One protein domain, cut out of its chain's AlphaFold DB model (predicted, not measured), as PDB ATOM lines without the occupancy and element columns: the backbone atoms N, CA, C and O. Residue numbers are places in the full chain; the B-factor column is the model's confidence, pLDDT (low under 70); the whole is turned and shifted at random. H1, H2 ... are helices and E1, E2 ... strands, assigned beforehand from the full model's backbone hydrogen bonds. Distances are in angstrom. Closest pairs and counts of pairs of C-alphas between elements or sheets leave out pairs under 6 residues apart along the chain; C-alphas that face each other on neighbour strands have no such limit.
ATOM      1  N   ALA A 576     166.087 124.146 174.289       89.38
ATOM      2  CA  ALA A 576     165.768 123.113 173.312       89.38
ATOM      3  C   ALA A 576     166.966 122.178 173.190       89.38
ATOM      4  O   ALA A 576     168.080 122.612 172.871       89.38
ATOM      5  N   ARG A 577     166.773 120.887 173.462       85.69
ATOM      6  CA  ARG A 577     167.839 119.905 173.270       85.69
ATOM      7  C   ARG A 577     168.147 119.749 171.779       85.69
ATOM      8  O   ARG A 577     167.294 119.353 170.992       85.69
ATOM      9  N   CYS A 578     169.377 120.057 171.376       83.56
ATOM     10  CA  CYS A 578     169.795 119.998 169.977       83.56
ATOM     11  C   CYS A 578     171.258 119.556 169.833       83.56
ATOM     12  O   CYS A 578     172.013 119.506 170.805       83.56
ATOM     13  N   LEU A 579     171.664 119.221 168.605       84.81
ATOM     14  CA  LEU A 579     173.064 118.960 168.274       84.81
ATOM     15  C   LEU A 579     173.886 120.250 168.388       84.81
ATOM     16  O   LEU A 579     173.568 121.250 167.749       84.81
ATOM     17  N   VAL A 580     174.990 120.197 169.135       85.25
ATOM     18  CA  VAL A 580     175.941 121.311 169.233       85.25
ATOM     19  C   VAL A 580     176.702 121.474 167.911       85.25
ATOM     20  O   VAL A 580     177.686 120.770 167.657       85.25
ATOM     21  N   THR A 581     176.247 122.400 167.064       85.94
ATOM     22  CA  THR A 581     176.926 122.822 165.824       85.94
ATOM     23  C   THR A 581     177.804 124.054 166.061       85.94
ATOM     24  O   THR A 581     177.615 124.779 167.035       85.94
ATOM     25  N   GLU A 582     178.758 124.315 165.161       84.94
ATOM     26  CA  GLU A 582     179.619 125.510 165.227       84.94
ATOM     27  C   GLU A 582     178.826 126.822 165.062       84.94
ATOM     28  O   GLU A 582     179.164 127.831 165.674       84.94
ATOM     29  N   ASP A 583     177.753 126.801 164.260       82.00
ATOM     30  CA  ASP A 583     176.852 127.947 164.073       82.00
ATOM     31  C   ASP A 583     176.094 128.267 165.368       82.00
ATOM     32  O   ASP A 583     176.180 129.377 165.894       82.00
ATOM     33  N   LEU A 584     175.418 127.266 165.947       84.25
ATOM     34  CA  LEU A 584     174.656 127.453 167.182       84.25
ATOM     35  C   LEU A 584     175.569 127.787 168.368       84.25
ATOM     36  O   LEU A 584     175.199 128.627 169.187       84.25
ATOM     37  N   SER A 585     176.768 127.193 168.461       88.31
ATOM     38  CA  SER A 585     177.696 127.492 169.558       88.31
ATOM     39  C   SER A 585     178.181 128.943 169.528       88.31
ATOM     40  O   SER A 585     178.307 129.564 170.581       88.31
ATOM     41  N   ARG A 586     178.421 129.502 168.334       87.06
ATOM     42  CA  ARG A 586     178.898 130.883 168.153       87.06
ATOM     43  C   ARG A 586     177.801 131.936 168.228       87.06
ATOM     44  O   ARG A 586     178.107 133.070 168.590       87.06
ATOM     45  N   ASN A 587     176.560 131.587 167.894       82.88
ATOM     46  CA  ASN A 587     175.482 132.565 167.743       82.88
ATOM     47  C   ASN A 587     174.449 132.560 168.881       82.88
ATOM     48  O   ASN A 587     173.910 133.628 169.187       82.88
ATOM     49  N   LYS A 588     174.201 131.418 169.537       86.94
ATOM     50  CA  LYS A 588     173.222 131.272 170.629       86.94
ATOM     51  C   LYS A 588     173.911 130.866 171.943       86.94
ATOM     52  O   LYS A 588     175.042 130.385 171.961       86.94
ATOM     53  N   GLU A 589     173.230 131.122 173.052       90.88
ATOM     54  CA  GLU A 589     173.672 130.759 174.404       90.88
ATOM     55  C   GLU A 589     173.277 129.322 174.742       90.88
ATOM     56  O   GLU A 589     172.456 128.721 174.048       90.88
ATOM     57  N   TRP A 590     173.847 128.768 175.813       92.94
ATOM     58  CA  TRP A 590     173.622 127.375 176.185       92.94
ATOM     59  C   TRP A 590     173.366 127.204 177.678       92.94
ATOM     60  O   TRP A 590     173.893 127.947 178.508       92.94
ATOM     61  N   LEU A 591     172.556 126.200 178.003       93.56
ATOM     62  CA  LEU A 591     172.190 125.834 179.366       93.56
ATOM     63  C   LEU A 591     172.803 124.469 179.691       93.56
ATOM     64  O   LEU A 591     172.521 123.481 179.013       93.56
ATOM     65  N   HIS A 592     173.618 124.406 180.739       91.31
ATOM     66  CA  HIS A 592     174.072 123.147 181.316       91.31
ATOM     67  C   HIS A 592     173.101 122.781 182.442       91.31
ATOM     68  O   HIS A 592     173.125 123.396 183.506       91.31
ATOM     69  N   ALA A 593     172.204 121.829 182.196       90.19
ATOM     70  CA  ALA A 593     171.236 121.363 183.185       90.19
ATOM     71  C   ALA A 593     171.661 120.020 183.786       90.19
ATOM     72  O   ALA A 593     172.138 119.137 183.071       90.19
ATOM     73  N   ASP A 594     171.420 119.844 185.082       85.62
ATOM     74  CA  ASP A 594     171.467 118.539 185.730       85.62
ATOM     75  C   ASP A 594     170.357 117.638 185.142       85.62
ATOM     76  O   ASP A 594     169.181 118.018 185.166       85.62
ATOM     77  N   PRO A 595     170.693 116.452 184.600       76.81
ATOM     78  CA  PRO A 595     169.755 115.638 183.829       76.81
ATOM     79  C   PRO A 595     168.710 114.905 184.681       76.81
ATOM     80  O   PRO A 595     167.807 114.295 184.112       76.81
ATOM     81  N   HIS A 596     168.831 114.918 186.013       75.81
ATOM     82  CA  HIS A 596     167.911 114.228 186.922       75.81
ATOM     83  C   HIS A 596     166.938 115.197 187.608       75.81
ATOM     84  O   HIS A 596     165.764 114.886 187.786       75.81
ATOM     85  N   THR A 597     167.413 116.388 187.968       80.06
ATOM     86  CA  THR A 597     166.657 117.415 188.702       80.06
ATOM     87  C   THR A 597     166.160 118.560 187.817       80.06
ATOM     88  O   THR A 597     165.313 119.348 188.250       80.06
ATOM     89  N   GLY A 598     166.705 118.698 186.602       86.69
ATOM     90  CA  GLY A 598     166.439 119.821 185.701       86.69
ATOM     91  C   GLY A 598     166.977 121.163 186.209       86.69
ATOM     92  O   GLY A 598     166.605 122.208 185.679       86.69
ATOM     93  N   ARG A 599     167.816 121.182 187.253       93.06
ATOM     94  CA  ARG A 599     168.411 122.418 187.785       93.06
ATOM     95  C   ARG A 599     169.537 122.904 186.873       93.06
ATOM     96  O   ARG A 599     170.331 122.108 186.381       93.06
ATOM     97  N   LEU A 600     169.608 124.212 186.644       94.31
ATOM     98  CA  LEU A 600     170.689 124.837 185.887       94.31
ATOM     99  C   LEU A 600     171.981 124.796 186.718       94.31
ATOM    100  O   LEU A 600     172.031 125.366 187.805       94.31
ATOM    101  N   ILE A 601     173.013 124.144 186.188       91.94
ATOM    102  CA  ILE A 601     174.366 124.101 186.755       91.94
ATOM    103  C   ILE A 601     175.105 125.389 186.380       91.94
ATOM    104  O   ILE A 601     175.594 126.110 187.243       91.94
ATOM    105  N   GLU A 602     175.141 125.706 185.085       90.56
ATOM    106  CA  GLU A 602     175.748 126.924 184.546       90.56
ATOM    107  C   GLU A 602     175.014 127.386 183.280       90.56
ATOM    108  O   GLU A 602     174.552 126.576 182.469       90.56
ATOM    109  N   GLN A 603     174.922 128.704 183.091       92.12
ATOM    110  CA  GLN A 603     174.617 129.282 181.783       92.12
ATOM    111  C   GLN A 603     175.928 129.676 181.103       92.12
ATOM    112  O   GLN A 603     176.749 130.368 181.702       92.12
ATOM    113  N   VAL A 604     176.108 129.260 179.850       89.44
ATOM    114  CA  VAL A 604     177.350 129.469 179.100       89.44
ATOM    115  C   VAL A 604     177.087 130.355 177.885       89.44
ATOM    116  O   VAL A 604     176.340 129.995 176.968       89.44
ATOM    117  N   ARG A 605     177.733 131.526 177.865       88.88
ATOM    118  CA  ARG A 605     177.745 132.443 176.715       88.88
ATOM    119  C   ARG A 605     178.283 131.776 175.447       88.88
ATOM    120  O   ARG A 605     179.208 130.964 175.503       88.88
ATOM    121  N   ARG A 606     177.733 132.191 174.300       88.75
ATOM    122  CA  ARG A 606     178.154 131.793 172.944       88.75
ATOM    123  C   ARG A 606     179.679 131.837 172.762       88.75
ATOM    124  O   ARG A 606     180.316 132.827 173.115       88.75
ATOM    125  N   ARG A 607     180.265 130.767 172.217       89.25
ATOM    126  CA  ARG A 607     181.719 130.575 172.052       89.25
ATOM    127  C   ARG A 607     182.036 129.501 170.987       89.25
ATOM    128  O   ARG A 607     181.133 128.774 170.564       89.25
ATOM    129  N   PRO A 608     183.288 129.384 170.499       90.69
ATOM    130  CA  PRO A 608     183.702 128.279 169.629       90.69
ATOM    131  C   PRO A 608     183.301 126.917 170.207       90.69
ATOM    132  O   PRO A 608     183.410 126.710 171.418       90.69
ATOM    133  N   ARG A 609     182.862 125.983 169.355       87.44
ATOM    134  CA  ARG A 609     182.276 124.700 169.792       87.44
ATOM    135  C   ARG A 609     183.191 123.914 170.723       87.44
ATOM    136  O   ARG A 609     182.735 123.385 171.726       87.44
ATOM    137  N   GLU A 610     184.483 123.892 170.420       85.25
ATOM    138  CA  GLU A 610     185.503 123.234 171.238       85.25
ATOM    139  C   GLU A 610     185.582 123.818 172.663       85.25
ATOM    140  O   GLU A 610     185.654 123.077 173.639       85.25
ATOM    141  N   GLN A 611     185.496 125.145 172.807       87.25
ATOM    142  CA  GLN A 611     185.514 125.803 174.119       87.25
ATOM    143  C   GLN A 611     184.228 125.528 174.909       87.25
ATOM    144  O   GLN A 611     184.281 125.360 176.126       87.25
ATOM    145  N   LEU A 612     183.085 125.440 174.221       87.19
ATOM    146  CA  LEU A 612     181.810 125.033 174.814       87.19
ATOM    147  C   LEU A 612     181.847 123.565 175.282       87.19
ATOM    148  O   LEU A 612     181.398 123.260 176.382       87.19
ATOM    149  N   MET A 613     182.442 122.667 174.490       80.31
ATOM    150  CA  MET A 613     182.625 121.256 174.861       80.31
ATOM    151  C   MET A 613     183.502 121.099 176.109       80.31
ATOM    152  O   MET A 613     183.128 120.365 177.022       80.31
ATOM    153  N   ARG A 614     184.618 121.841 176.194       81.50
ATOM    154  CA  ARG A 614     185.478 121.859 177.391       81.50
ATOM    155  C   ARG A 614     184.741 122.376 178.634       81.50
ATOM    156  O   ARG A 614     184.949 121.837 179.714       81.50
ATOM    157  N   LYS A 615     183.868 123.386 178.491       82.81
ATOM    158  CA  LYS A 615     183.020 123.898 179.589       82.81
ATOM    159  C   LYS A 615     182.074 122.826 180.133       82.81
ATOM    160  O   LYS A 615     182.069 122.586 181.331       82.81
ATOM    161  N   PHE A 616     181.390 122.092 179.256       82.69
ATOM    162  CA  PHE A 616     180.491 120.994 179.640       82.69
ATOM    163  C   PHE A 616     181.201 119.708 180.115       82.69
ATOM    164  O   PHE A 616     180.586 118.645 180.149       82.69
ATOM    165  N   GLY A 617     182.493 119.766 180.460       71.00
ATOM    166  CA  GLY A 617     183.245 118.617 180.976       71.00
ATOM    167  C   GLY A 617     183.464 117.485 179.965       71.00
ATOM    168  O   GLY A 617     183.855 116.385 180.352       71.00
ATOM    169  N   ALA A 618     183.228 117.727 178.672       60.16
ATOM    170  CA  ALA A 618     183.489 116.758 177.613       60.16
ATOM    171  C   ALA A 618     184.978 116.793 177.222       60.16
ATOM    172  O   ALA A 618     185.349 117.364 176.194       60.16
ATOM    173  N   GLU A 619     185.834 116.204 178.064       47.25
ATOM    174  CA  GLU A 619     187.256 116.004 177.753       47.25
ATOM    175  C   GLU A 619     187.463 115.105 176.518       47.25
ATOM    176  O   GLU A 619     186.600 114.316 176.131       47.25
ATOM    177  N   LEU A 642     159.284 136.890 194.079       96.88
ATOM    178  CA  LEU A 642     160.391 137.133 195.011       96.88
ATOM    179  C   LEU A 642     161.687 137.558 194.297       96.88
ATOM    180  O   LEU A 642     162.340 138.507 194.732       96.88
ATOM    181  N   PHE A 643     162.054 136.882 193.202       98.00
ATOM    182  CA  PHE A 643     163.237 137.240 192.414       98.00
ATOM    183  C   PHE A 643     163.129 138.678 191.891       98.00
ATOM    184  O   PHE A 643     164.088 139.443 191.973       98.00
ATOM    185  N   LEU A 644     161.955 139.059 191.379       97.44
ATOM    186  CA  LEU A 644     161.692 140.395 190.838       97.44
ATOM    187  C   LEU A 644     161.736 141.481 191.921       97.44
ATOM    188  O   LEU A 644     162.287 142.555 191.684       97.44
ATOM    189  N   GLU A 645     161.219 141.203 193.118       96.44
ATOM    190  CA  GLU A 645     161.286 142.126 194.260       96.44
ATOM    191  C   GLU A 645     162.724 142.365 194.738       96.44
ATOM    192  O   GLU A 645     163.117 143.511 194.973       96.44
ATOM    193  N   GLU A 646     163.543 141.315 194.823       98.19
ATOM    194  CA  GLU A 646     164.955 141.469 195.175       98.19
ATOM    195  C   GLU A 646     165.772 142.106 194.047       98.19
ATOM    196  O   GLU A 646     166.620 142.958 194.317       98.19
ATOM    197  N   ALA A 647     165.481 141.798 192.780       97.69
ATOM    198  CA  ALA A 647     166.108 142.468 191.645       97.69
ATOM    199  C   ALA A 647     165.761 143.970 191.613       97.69
ATOM    200  O   ALA A 647     166.648 144.795 191.390       97.69
ATOM    201  N   ALA A 648     164.518 144.350 191.936       96.94
ATOM    202  CA  ALA A 648     164.106 145.749 192.089       96.94
ATOM    203  C   ALA A 648     164.877 146.470 193.207       96.94
ATOM    204  O   ALA A 648     165.217 147.643 193.055       96.94
ATOM    205  N   ARG A 649     165.184 145.779 194.313       97.06
ATOM    206  CA  ARG A 649     165.984 146.324 195.422       97.06
ATOM    207  C   ARG A 649     167.471 146.463 195.074       97.06
ATOM    208  O   ARG A 649     168.119 147.374 195.576       97.06
ATOM    209  N   VAL A 650     168.011 145.550 194.266       97.50
ATOM    210  CA  VAL A 650     169.455 145.424 193.986       97.50
ATOM    211  C   VAL A 650     169.912 146.172 192.728       97.50
ATOM    212  O   VAL A 650     171.076 146.559 192.650       97.50
ATOM    213  N   PHE A 651     169.032 146.371 191.746       96.75
ATOM    214  CA  PHE A 651     169.348 147.052 190.480       96.75
ATOM    215  C   PHE A 651     168.479 148.292 190.212       96.75
ATOM    216  O   PHE A 651     168.767 149.055 189.293       96.75
ATOM    217  N   GLY A 652     167.405 148.508 190.980       92.50
ATOM    218  CA  GLY A 652     166.420 149.566 190.721       92.50
ATOM    219  C   GLY A 652     166.867 150.998 191.046       92.50
ATOM    220  O   GLY A 652     166.070 151.917 190.840       92.50
ATOM    221  N   ASP A 653     168.087 151.178 191.556       93.12
ATOM    222  CA  ASP A 653     168.817 152.444 191.730       93.12
ATOM    223  C   ASP A 653     169.610 152.859 190.477       93.12
ATOM    224  O   ASP A 653     169.965 154.031 190.337       93.12
ATOM    225  N   LEU A 654     169.883 151.929 189.554       93.38
ATOM    226  CA  LEU A 654     170.713 152.195 188.380       93.38
ATOM    227  C   LEU A 654     170.005 153.116 187.373       93.38
ATOM    228  O   LEU A 654     168.881 152.855 186.930       93.38
ATOM    229  N   GLY A 655     170.700 154.180 186.967       86.06
ATOM    230  CA  GLY A 655     170.304 155.068 185.871       86.06
ATOM    231  C   GLY A 655     170.717 154.535 184.492       86.06
ATOM    232  O   GLY A 655     171.593 153.684 184.379       86.06
ATOM    233  N   GLY A 656     170.100 155.059 183.429       87.00
ATOM    234  CA  GLY A 656     170.444 154.706 182.045       87.00
ATOM    235  C   GLY A 656     169.972 153.314 181.603       87.00
ATOM    236  O   GLY A 656     168.998 152.782 182.138       87.00
ATOM    237  N   ALA A 657     170.649 152.753 180.597       87.88
ATOM    238  CA  ALA A 657     170.332 151.454 180.005       87.88
ATOM    239  C   ALA A 657     171.281 150.360 180.510       87.88
ATOM    240  O   ALA A 657     172.497 150.551 180.489       87.88
ATOM    241  N   LEU A 658     170.740 149.192 180.862       89.75
ATOM    242  CA  LEU A 658     171.514 148.017 181.256       89.75
ATOM    243  C   LEU A 658     171.189 146.826 180.348       89.75
ATOM    244  O   LEU A 658     170.038 146.391 180.252       89.75
ATOM    245  N   ASP A 659     172.218 146.288 179.695       87.00
ATOM    246  CA  ASP A 659     172.125 145.055 178.916       87.00
ATOM    247  C   ASP A 659     172.677 143.889 179.742       87.00
ATOM    248  O   ASP A 659     173.880 143.804 179.984       87.00
ATOM    249  N   VAL A 660     171.780 143.026 180.222       87.19
ATOM    250  CA  VAL A 660     172.123 141.854 181.044       87.19
ATOM    251  C   VAL A 660     171.950 140.529 180.299       87.19
ATOM    252  O   VAL A 660     171.985 139.474 180.938       87.19
ATOM    253  N   ASP A 661     171.723 140.574 178.980       80.38
ATOM    254  CA  ASP A 661     171.430 139.376 178.190       80.38
ATOM    255  C   ASP A 661     172.604 138.396 178.228       80.38
ATOM    256  O   ASP A 661     173.767 138.776 178.048       80.38
ATOM    257  N   GLY A 662     172.315 137.143 178.558       79.56
ATOM    258  CA  GLY A 662     173.322 136.153 178.942       79.56
ATOM    259  C   GLY A 662     173.953 136.378 180.323       79.56
ATOM    260  O   GLY A 662     174.042 135.450 181.130       79.56
ATOM    261  N   TYR A 663     174.366 137.611 180.615       90.94
ATOM    262  CA  TYR A 663     175.252 137.962 181.726       90.94
ATOM    263  C   TYR A 663     174.653 137.780 183.121       90.94
ATOM    264  O   TYR A 663     175.367 137.347 184.024       90.94
ATOM    265  N   LEU A 664     173.362 138.073 183.320       93.69
ATOM    266  CA  LEU A 664     172.728 137.937 184.641       93.69
ATOM    267  C   LEU A 664     172.769 136.489 185.141       93.69
ATOM    268  O   LEU A 664     173.189 136.230 186.263       93.69
ATOM    269  N   PHE A 665     172.354 135.536 184.308       93.94
ATOM    270  CA  PHE A 665     172.301 134.126 184.696       93.94
ATOM    271  C   PHE A 665     173.683 133.470 184.722       93.94
ATOM    272  O   PHE A 665     173.907 132.571 185.529       93.94
ATOM    273  N   GLU A 666     174.634 133.947 183.915       92.19
ATOM    274  CA  GLU A 666     176.035 133.538 184.029       92.19
ATOM    275  C   GLU A 666     176.633 133.993 185.379       92.19
ATOM    276  O   GLU A 666     177.130 133.165 186.140       92.19
ATOM    277  N   ALA A 667     176.454 135.261 185.770       95.12
ATOM    278  CA  ALA A 667     176.867 135.774 187.083       95.12
ATOM    279  C   ALA A 667     176.106 135.146 188.275       95.12
ATOM    280  O   ALA A 667     176.643 135.044 189.380       95.12
ATOM    281  N   LEU A 668     174.852 134.719 188.085       95.56
ATOM    282  CA  LEU A 668     174.058 134.028 189.112       95.56
ATOM    283  C   LEU A 668     174.381 132.535 189.255       95.56
ATOM    284  O   LEU A 668     174.026 131.962 190.283       95.56
ATOM    285  N   THR A 669     175.058 131.915 188.286       91.56
ATOM    286  CA  THR A 669     175.480 130.503 188.368       91.56
ATOM    287  C   THR A 669     176.958 130.351 188.729       91.56
ATOM    288  O   THR A 669     177.309 129.477 189.519       91.56
ATOM    289  N   GLN A 670     177.828 131.236 188.240       90.81
ATOM    290  CA  GLN A 670     179.276 131.142 188.446       90.81
ATOM    291  C   GLN A 670     179.748 131.595 189.841       90.81
ATOM    292  O   GLN A 670     179.043 132.297 190.576       90.81
ATOM    293  N   ASP A 671     180.968 131.179 190.198       92.25
ATOM    294  CA  ASP A 671     181.740 131.731 191.313       92.25
ATOM    295  C   ASP A 671     182.582 132.948 190.877       92.25
ATOM    296  O   ASP A 671     182.693 133.278 189.694       92.25
ATOM    297  N   GLU A 672     183.192 133.642 191.844       93.81
ATOM    298  CA  GLU A 672     183.908 134.897 191.576       93.81
ATOM    299  C   GLU A 672     185.144 134.687 190.689       93.81
ATOM    300  O   GLU A 672     185.482 135.533 189.861       93.81
ATOM    301  N   ARG A 673     185.818 133.543 190.844       94.19
ATOM    302  CA  ARG A 673     187.005 133.199 190.060       94.19
ATOM    303  C   ARG A 673     186.640 132.956 188.597       94.19
ATOM    304  O   ARG A 673     187.349 133.440 187.715       94.19
ATOM    305  N   SER A 674     185.555 132.229 188.358       91.00
ATOM    306  CA  SER A 674     185.036 131.919 187.027       91.00
ATOM    307  C   SER A 674     184.531 133.183 186.342       91.00
ATOM    308  O   SER A 674     184.970 133.476 185.230       91.00
ATOM    309  N   TRP A 675     183.745 134.005 187.048       92.88
ATOM    310  CA  TRP A 675     183.277 135.290 186.526       92.88
ATOM    311  C   TRP A 675     184.437 136.212 186.132       92.88
ATOM    312  O   TRP A 675     184.438 136.766 185.036       92.88
ATOM    313  N   ARG A 676     185.468 136.349 186.979       93.25
ATOM    314  CA  ARG A 676     186.667 137.148 186.658       93.25
ATOM    315  C   ARG A 676     187.422 136.624 185.430       93.25
ATOM    316  O   ARG A 676     188.000 137.425 184.701       93.25
ATOM    317  N   ALA A 677     187.424 135.311 185.195       91.12
ATOM    318  CA  ALA A 677     188.055 134.714 184.019       91.12
ATOM    319  C   ALA A 677     187.255 134.980 182.731       91.12
ATOM    320  O   ALA A 677     187.850 135.365 181.726       91.12
ATOM    321  N   GLU A 678     185.924 134.848 182.763       89.50
ATOM    322  CA  GLU A 678     185.057 135.213 181.630       89.50
ATOM    323  C   GLU A 678     185.110 136.730 181.364       89.50
ATOM    324  O   GLU A 678     185.244 137.151 180.217       89.50
ATOM    325  N   ALA A 679     185.121 137.565 182.409       90.19
ATOM    326  CA  ALA A 679     185.237 139.021 182.302       90.19
ATOM    327  C   ALA A 679     186.545 139.492 181.645       90.19
ATOM    328  O   ALA A 679     186.561 140.523 180.978       90.19
ATOM    329  N   ALA A 680     187.636 138.737 181.801       89.38
ATOM    330  CA  ALA A 680     188.904 139.006 181.123       89.38
ATOM    331  C   ALA A 680     188.918 138.561 179.645       89.38
ATOM    332  O   ALA A 680     189.831 138.938 178.908       89.38
ATOM    333  N   ALA A 681     187.941 137.754 179.212       86.31
ATOM    334  CA  ALA A 681     187.889 137.136 177.885       86.31
ATOM    335  C   ALA A 681     186.734 137.638 176.992       86.31
ATOM    336  O   ALA A 681     186.873 137.618 175.769       86.31
ATOM    337  N   ASP A 682     185.609 138.089 177.564       87.81
ATOM    338  CA  ASP A 682     184.419 138.559 176.837       87.81
ATOM    339  C   ASP A 682     184.357 140.104 176.789       87.81
ATOM    340  O   ASP A 682     184.079 140.744 177.809       87.81
ATOM    341  N   PRO A 683     184.541 140.742 175.613       87.62
ATOM    342  CA  PRO A 683     184.515 142.204 175.488       87.62
ATOM    343  C   PRO A 683     183.190 142.860 175.896       87.62
ATOM    344  O   PRO A 683     183.151 144.055 176.187       87.62
ATOM    345  N   GLY A 684     182.085 142.111 175.899       87.19
ATOM    346  CA  GLY A 684     180.800 142.628 176.347       87.19
ATOM    347  C   GLY A 684     180.638 142.584 177.868       87.19
ATOM    348  O   GLY A 684     180.012 143.492 178.408       87.19
ATOM    349  N   ILE A 685     181.270 141.631 178.572       90.56
ATOM    350  CA  ILE A 685     181.396 141.705 180.041       90.56
ATOM    351  C   ILE A 685     182.282 142.893 180.431       90.56
ATOM    352  O   ILE A 685     181.918 143.632 181.342       90.56
ATOM    353  N   VAL A 686     183.385 143.145 179.712       90.81
ATOM    354  CA  VAL A 686     184.211 144.350 179.930       90.81
ATOM    355  C   VAL A 686     183.351 145.614 179.828       90.81
ATOM    356  O   VAL A 686     183.297 146.393 180.776       90.81
ATOM    357  N   LYS A 687     182.584 145.769 178.741       90.38
ATOM    358  CA  LYS A 687     181.687 146.920 178.536       90.38
ATOM    359  C   LYS A 687     180.564 147.034 179.583       90.38
ATOM    360  O   LYS A 687     180.158 148.139 179.951       90.38
ATOM    361  N   LEU A 688     180.050 145.903 180.068       91.88
ATOM    362  CA  LEU A 688     179.089 145.864 181.171       91.88
ATOM    363  C   LEU A 688     179.724 146.397 182.464       91.88
ATOM    364  O   LEU A 688     179.122 147.236 183.129       91.88
ATOM    365  N   LEU A 689     180.950 145.975 182.783       93.25
ATOM    366  CA  LEU A 689     181.688 146.406 183.976       93.25
ATOM    367  C   LEU A 689     182.218 147.847 183.880       93.25
ATOM    368  O   LEU A 689     182.338 148.507 184.907       93.25
ATOM    369  N   GLU A 690     182.464 148.381 182.681       92.31
ATOM    370  CA  GLU A 690     182.697 149.824 182.472       92.31
ATOM    371  C   GLU A 690     181.476 150.666 182.880       92.31
ATOM    372  O   GLU A 690     181.624 151.788 183.361       92.31
ATOM    373  N   SER A 691     180.268 150.120 182.695       89.94
ATOM    374  CA  SER A 691     178.999 150.805 182.984       89.94
ATOM    375  C   SER A 691     178.511 150.567 184.420       89.94
ATOM    376  O   SER A 691     177.947 151.467 185.038       89.94
ATOM    377  N   VAL A 692     178.719 149.357 184.950       94.62
ATOM    378  CA  VAL A 692     178.316 148.916 186.297       94.62
ATOM    379  C   VAL A 692     179.459 148.088 186.914       94.62
ATOM    380  O   VAL A 692     179.436 146.856 186.855       94.62
ATOM    381  N   PRO A 693     180.487 148.733 187.505       94.94
ATOM    382  CA  PRO A 693     181.674 148.037 188.023       94.94
ATOM    383  C   PRO A 693     181.382 147.022 189.138       94.94
ATOM    384  O   PRO A 693     182.136 146.070 189.329       94.94
ATOM    385  N   ASP A 694     180.280 147.206 189.866       95.94
ATOM    386  CA  ASP A 694     179.812 146.360 190.966       95.94
ATOM    387  C   ASP A 694     178.789 145.287 190.529       95.94
ATOM    388  O   ASP A 694     178.191 144.625 191.379       95.94
ATOM    389  N   PHE A 695     178.596 145.063 189.218       96.62
ATOM    390  CA  PHE A 695     177.562 144.165 188.674       96.62
ATOM    391  C   PHE A 695     177.578 142.753 189.286       96.62
ATOM    392  O   PHE A 695     176.523 142.200 189.604       96.62
ATOM    393  N   TYR A 696     178.763 142.172 189.485       97.06
ATOM    394  CA  TYR A 696     178.887 140.836 190.071       97.06
ATOM    395  C   TYR A 696     178.525 140.809 191.565       97.06
ATOM    396  O   TYR A 696     177.818 139.904 192.006       97.06
ATOM    397  N   GLU A 697     178.910 141.832 192.333       97.75
ATOM    398  CA  GLU A 697     178.518 141.950 193.745       97.75
ATOM    399  C   GLU A 697     177.017 142.212 193.903       97.75
ATOM    400  O   GLU A 697     176.383 141.684 194.821       97.75
ATOM    401  N   ARG A 698     176.403 142.932 192.956       97.94
ATOM    402  CA  ARG A 698     174.941 143.035 192.844       97.94
ATOM    403  C   ARG A 698     174.313 141.664 192.575       97.94
ATOM    404  O   ARG A 698     173.420 141.261 193.316       97.94
ATOM    405  N   CYS A 699     174.823 140.881 191.623       98.00
ATOM    406  CA  CYS A 699     174.338 139.513 191.377       98.00
ATOM    407  C   CYS A 699     174.493 138.594 192.607       98.00
ATOM    408  O   CYS A 699     173.567 137.850 192.937       98.00
ATOM    409  N   ARG A 700     175.610 138.680 193.340       97.81
ATOM    410  CA  ARG A 700     175.806 137.974 194.622       97.81
ATOM    411  C   ARG A 700     174.806 138.417 195.690       97.81
ATOM    412  O   ARG A 700     174.244 137.571 196.380       97.81
ATOM    413  N   THR A 701     174.552 139.720 195.798       98.31
ATOM    414  CA  THR A 701     173.579 140.301 196.739       98.31
ATOM    415  C   THR A 701     172.151 139.855 196.422       98.31
ATOM    416  O   THR A 701     171.390 139.551 197.340       98.31
ATOM    417  N   LEU A 702     171.790 139.766 195.138       98.31
ATOM    418  CA  LEU A 702     170.512 139.212 194.683       98.31
ATOM    419  C   LEU A 702     170.381 137.736 195.086       98.31
ATOM    420  O   LEU A 702     169.412 137.380 195.756       98.31
ATOM    421  N   ARG A 703     171.382 136.909 194.746       98.00
ATOM    422  CA  ARG A 703     171.432 135.474 195.083       98.00
ATOM    423  C   ARG A 703     171.239 135.252 196.587       98.00
ATOM    424  O   ARG A 703     170.262 134.629 196.990       98.00
ATOM    425  N   ALA A 704     172.095 135.860 197.409       97.88
ATOM    426  CA  ALA A 704     172.080 135.687 198.861       97.88
ATOM    427  C   ALA A 704     170.772 136.165 199.521       97.88
ATOM    428  O   ALA A 704     170.335 135.585 200.512       97.88
ATOM    429  N   SER A 705     170.126 137.206 198.979       98.06
ATOM    430  CA  SER A 705     168.863 137.716 199.526       98.06
ATOM    431  C   SER A 705     167.672 136.797 199.231       98.06
ATOM    432  O   SER A 705     166.818 136.595 200.097       98.06
ATOM    433  N   ILE A 706     167.631 136.194 198.035       98.06
ATOM    434  CA  ILE A 706     166.634 135.169 197.693       98.06
ATOM    435  C   ILE A 706     166.843 133.935 198.576       98.06
ATOM    436  O   ILE A 706     165.899 133.484 199.221       98.06
ATOM    437  N   GLU A 707     168.083 133.450 198.685       97.56
ATOM    438  CA  GLU A 707     168.445 132.279 199.496       97.56
ATOM    439  C   GLU A 707     168.060 132.447 200.973       97.56
ATOM    440  O   GLU A 707     167.431 131.567 201.562       97.56
ATOM    441  N   ALA A 708     168.348 133.616 201.556       97.56
ATOM    442  CA  ALA A 708     167.980 133.940 202.933       97.56
ATOM    443  C   ALA A 708     166.458 133.985 203.165       97.56
ATOM    444  O   ALA A 708     165.998 133.645 204.253       97.56
ATOM    445  N   LYS A 709     165.670 134.394 202.160       97.38
ATOM    446  CA  LYS A 709     164.199 134.447 202.240       97.38
ATOM    447  C   LYS A 709     163.521 133.108 201.946       97.38
ATOM    448  O   LYS A 709     162.440 132.858 202.470       97.38
ATOM    449  N   ARG A 710     164.135 132.264 201.114       94.06
ATOM    450  CA  ARG A 710     163.648 130.921 200.764       94.06
ATOM    451  C   ARG A 710     164.026 129.847 201.782       94.06
ATOM    452  O   ARG A 710     163.306 128.864 201.917       94.06
ATOM    453  N   GLY A 711     165.160 130.003 202.467       95.44
ATOM    454  CA  GLY A 711     165.731 128.956 203.321       95.44
ATOM    455  C   GLY A 711     166.396 127.811 202.541       95.44
ATOM    456  O   GLY A 711     166.735 126.789 203.133       95.44
ATOM    457  N   HIS A 712     166.598 127.973 201.231       93.38
ATOM    458  CA  HIS A 712     167.288 127.029 200.352       93.38
ATOM    459  C   HIS A 712     168.180 127.776 199.338       93.38
ATOM    460  O   HIS A 712     167.947 128.963 199.106       93.38
ATOM    461  N   PRO A 713     169.186 127.117 198.722       95.00
ATOM    462  CA  PRO A 713     169.985 127.701 197.638       95.00
ATOM    463  C   PRO A 713     169.119 128.187 196.468       95.00
ATOM    464  O   PRO A 713     168.031 127.645 196.263       95.00
ATOM    465  N   LEU A 714     169.602 129.157 195.684       96.62
ATOM    466  CA  LEU A 714     168.862 129.721 194.548       96.62
ATOM    467  C   LEU A 714     168.493 128.620 193.537       96.62
ATOM    468  O   LEU A 714     169.378 127.992 192.951       96.62
ATOM    469  N   VAL A 715     167.197 128.402 193.292       97.12
ATOM    470  CA  VAL A 715     166.734 127.356 192.363       97.12
ATOM    471  C   VAL A 715     166.412 127.963 191.002       97.12
ATOM    472  O   VAL A 715     165.354 128.562 190.798       97.12
ATOM    473  N   ILE A 716     167.309 127.748 190.040       97.50
ATOM    474  CA  ILE A 716     167.049 127.995 188.618       97.50
ATOM    475  C   ILE A 716     166.785 126.643 187.946       97.50
ATOM    476  O   ILE A 716     167.637 125.756 188.010       97.50
ATOM    477  N   ARG A 717     165.631 126.466 187.292       95.94
ATOM    478  CA  ARG A 717     165.315 125.242 186.526       95.94
ATOM    479  C   ARG A 717     165.337 125.481 185.020       95.94
ATOM    480  O   ARG A 717     165.030 126.576 184.551       95.94
ATOM    481  N   VAL A 718     165.683 124.440 184.273       93.81
ATOM    482  CA  VAL A 718     165.606 124.385 182.813       93.81
ATOM    483  C   VAL A 718     164.388 123.561 182.416       93.81
ATOM    484  O   VAL A 718     164.300 122.383 182.753       93.81
ATOM    485  N   VAL A 719     163.460 124.174 181.683       91.69
ATOM    486  CA  VAL A 719     162.365 123.461 181.013       91.69
ATOM    487  C   VAL A 719     162.816 123.142 179.588       91.69
ATOM    488  O   VAL A 719     163.191 124.046 178.837       91.69
ATOM    489  N   ASP A 720     162.814 121.856 179.229       88.19
ATOM    490  CA  ASP A 720     163.227 121.369 177.911       88.19
ATOM    491  C   ASP A 720     162.022 121.308 176.964       88.19
ATOM    492  O   ASP A 720     161.125 120.482 177.122       88.19
ATOM    493  N   PHE A 721     162.008 122.175 175.953       86.81
ATOM    494  CA  PHE A 721     160.996 122.176 174.887       86.81
ATOM    495  C   PHE A 721     161.232 121.060 173.854       86.81
ATOM    496  O   PHE A 721     160.440 120.880 172.922       86.81
ATOM    497  N   GLY A 722     162.301 120.281 174.034       80.75
ATOM    498  CA  GLY A 722     162.650 119.136 173.219       80.75
ATOM    499  C   GLY A 722     163.239 119.516 171.864       80.75
ATOM    500  O   GLY A 722     163.478 120.673 171.527       80.75
ATOM    501  N   GLU A 723     163.483 118.482 171.068       75.31
ATOM    502  CA  GLU A 723     164.221 118.592 169.803       75.31
ATOM    503  C   GLU A 723     163.336 119.018 168.623       75.31
ATOM    504  O   GLU A 723     163.828 119.360 167.551       75.31
ATOM    505  N   GLN A 724     162.016 118.965 168.814       74.50
ATOM    506  CA  GLN A 724     160.995 119.306 167.826       74.50
ATOM    507  C   GLN A 724     160.330 120.634 168.210       74.50
ATOM    508  O   GLN A 724     159.113 120.745 168.276       74.50
ATOM    509  N   LEU A 725     161.133 121.644 168.533       83.75
ATOM    510  CA  LEU A 725     160.649 122.999 168.783       83.75
ATOM    511  C   LEU A 725     160.240 123.669 167.461       83.75
ATOM    512  O   LEU A 725     161.020 123.684 166.505       83.75
ATOM    513  N   TYR A 726     159.066 124.301 167.414       85.31
ATOM    514  CA  TYR A 726     158.831 125.364 166.439       85.31
ATOM    515  C   TYR A 726     159.456 126.661 166.956       85.31
ATOM    516  O   TYR A 726     159.070 127.146 168.019       85.31
ATOM    517  N   TRP A 727     160.420 127.207 166.213       86.81
ATOM    518  CA  TRP A 727     161.138 128.439 166.547       86.81
ATOM    519  C   TRP A 727     161.161 129.366 165.329       86.81
ATOM    520  O   TRP A 727     161.915 129.144 164.383       86.81
TER     521      TRP A 727
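AT A GLANCE: This is residues 576 to 619 and 642 to 727 of the 916 residues of an uncharacterized protein of Planctomycetes bacterium (UniProt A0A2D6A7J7). What shape is this? It has two lobes side by side: a small one with the hairpin E2 and E3, where H1 and H2 sit near one end of the hairpin, and a helical one of H3 to H7, whose H4 packs on E3 where the lobes meet. From the helical lobe, E4 comes back past the other end of the hairpin, and E5 follows it beyond E1. What is it made of? The 130 printed residues hold seven named helices and five named strands, in the order E1 H1 E2 E3 H2 H3 H4 H5 H6 H7 E4 E5; the class is mixed, helices and strands, and the one sheet, in the order E2 - E3, is antiparallel. How large is it? It is compact, with a radius of gyration of the C-alphas of 15.7 A and spans of 41 by 34 by 31 A.

HOW THE PARTS SIT: How do the first strands and helices stand? E2, residues 590 to 593, and E3, residues 600 to 604, form an antiparallel hairpin, with N 590 and O 604 at 3.0 A and N 592 and O 602 at 2.9 A, both within hydrogen-bond range. H1, residues 582 to 587, and H2, residues 609 to 615, touch and are about perpendicular at 74 degrees, with the closest C-alphas, those of Glu 582 and Arg 609, 5.3 A apart. Which helices touch beyond these? H7, residues 695 to 710, touches H3, residues 642 to 651, at a shallow tilt of 32 degrees, opposite ways; the closest C-alphas, those of Glu 646 and Leu 702, are 6.0 A apart. With its residues 696 to 703 alone, H7 touches H4, residues 663 to 669, at a steep tilt of 47 degrees, the same way, and the closest C-alphas, those of Leu 668 and Cys 699, are 5.9 A apart. H5, residues 672 to 679, and H6, residues 683 to 691, only just touch, only at the corner, with 3 pairs of C-alphas within 8 A, the closest being Ala 679 and Ile 685 at 5.2 A. What comes near the hairpin? The closest C-alphas of E3 and H4, those of Gln 603 and Glu 666, are 5.0 A apart. Those of E3 and E4, residues 716 to 720, are Leu 600 and Arg 717 at 5.4 A. E1, residues 576 to 579, E4 and E5, residues 725 to 727, pair with no named strand. Are the helix backbones whole? In H1 to H7 every O i to N i+4 pair is within hydrogen-bond range.

IN THESE COORDINATES: Where does the first element begin? E1 begins at C-alpha 576, (165.768, 123.113, 173.312). Which elements are long? H7 measures 22.7 A from first to last C-alpha, H3 14.1 A, E4 13.2 A and H6 12.7 A. Where do H7 and E5 end? H7 ends at C-alpha 710, (163.648, 130.921, 200.764), and E5 at C-alpha 727, (161.138, 128.439, 166.547).

THE WHOLE: How far does it reach? The two C-alphas farthest apart, those of Glu 619 and Gly 655, are 43.4 A apart. Is the printed part cut? Residues 620 to 641 are not printed, and C-alphas 619 and 642 are 38.3 A apart across the cut. Which link is long? Of the links that are printed whole, that from H3 to H4 is long, with 11 residues. Where is confidence low? The mean pLDDT of the printed part is 89.9, and residues 618 to 619 are under 70.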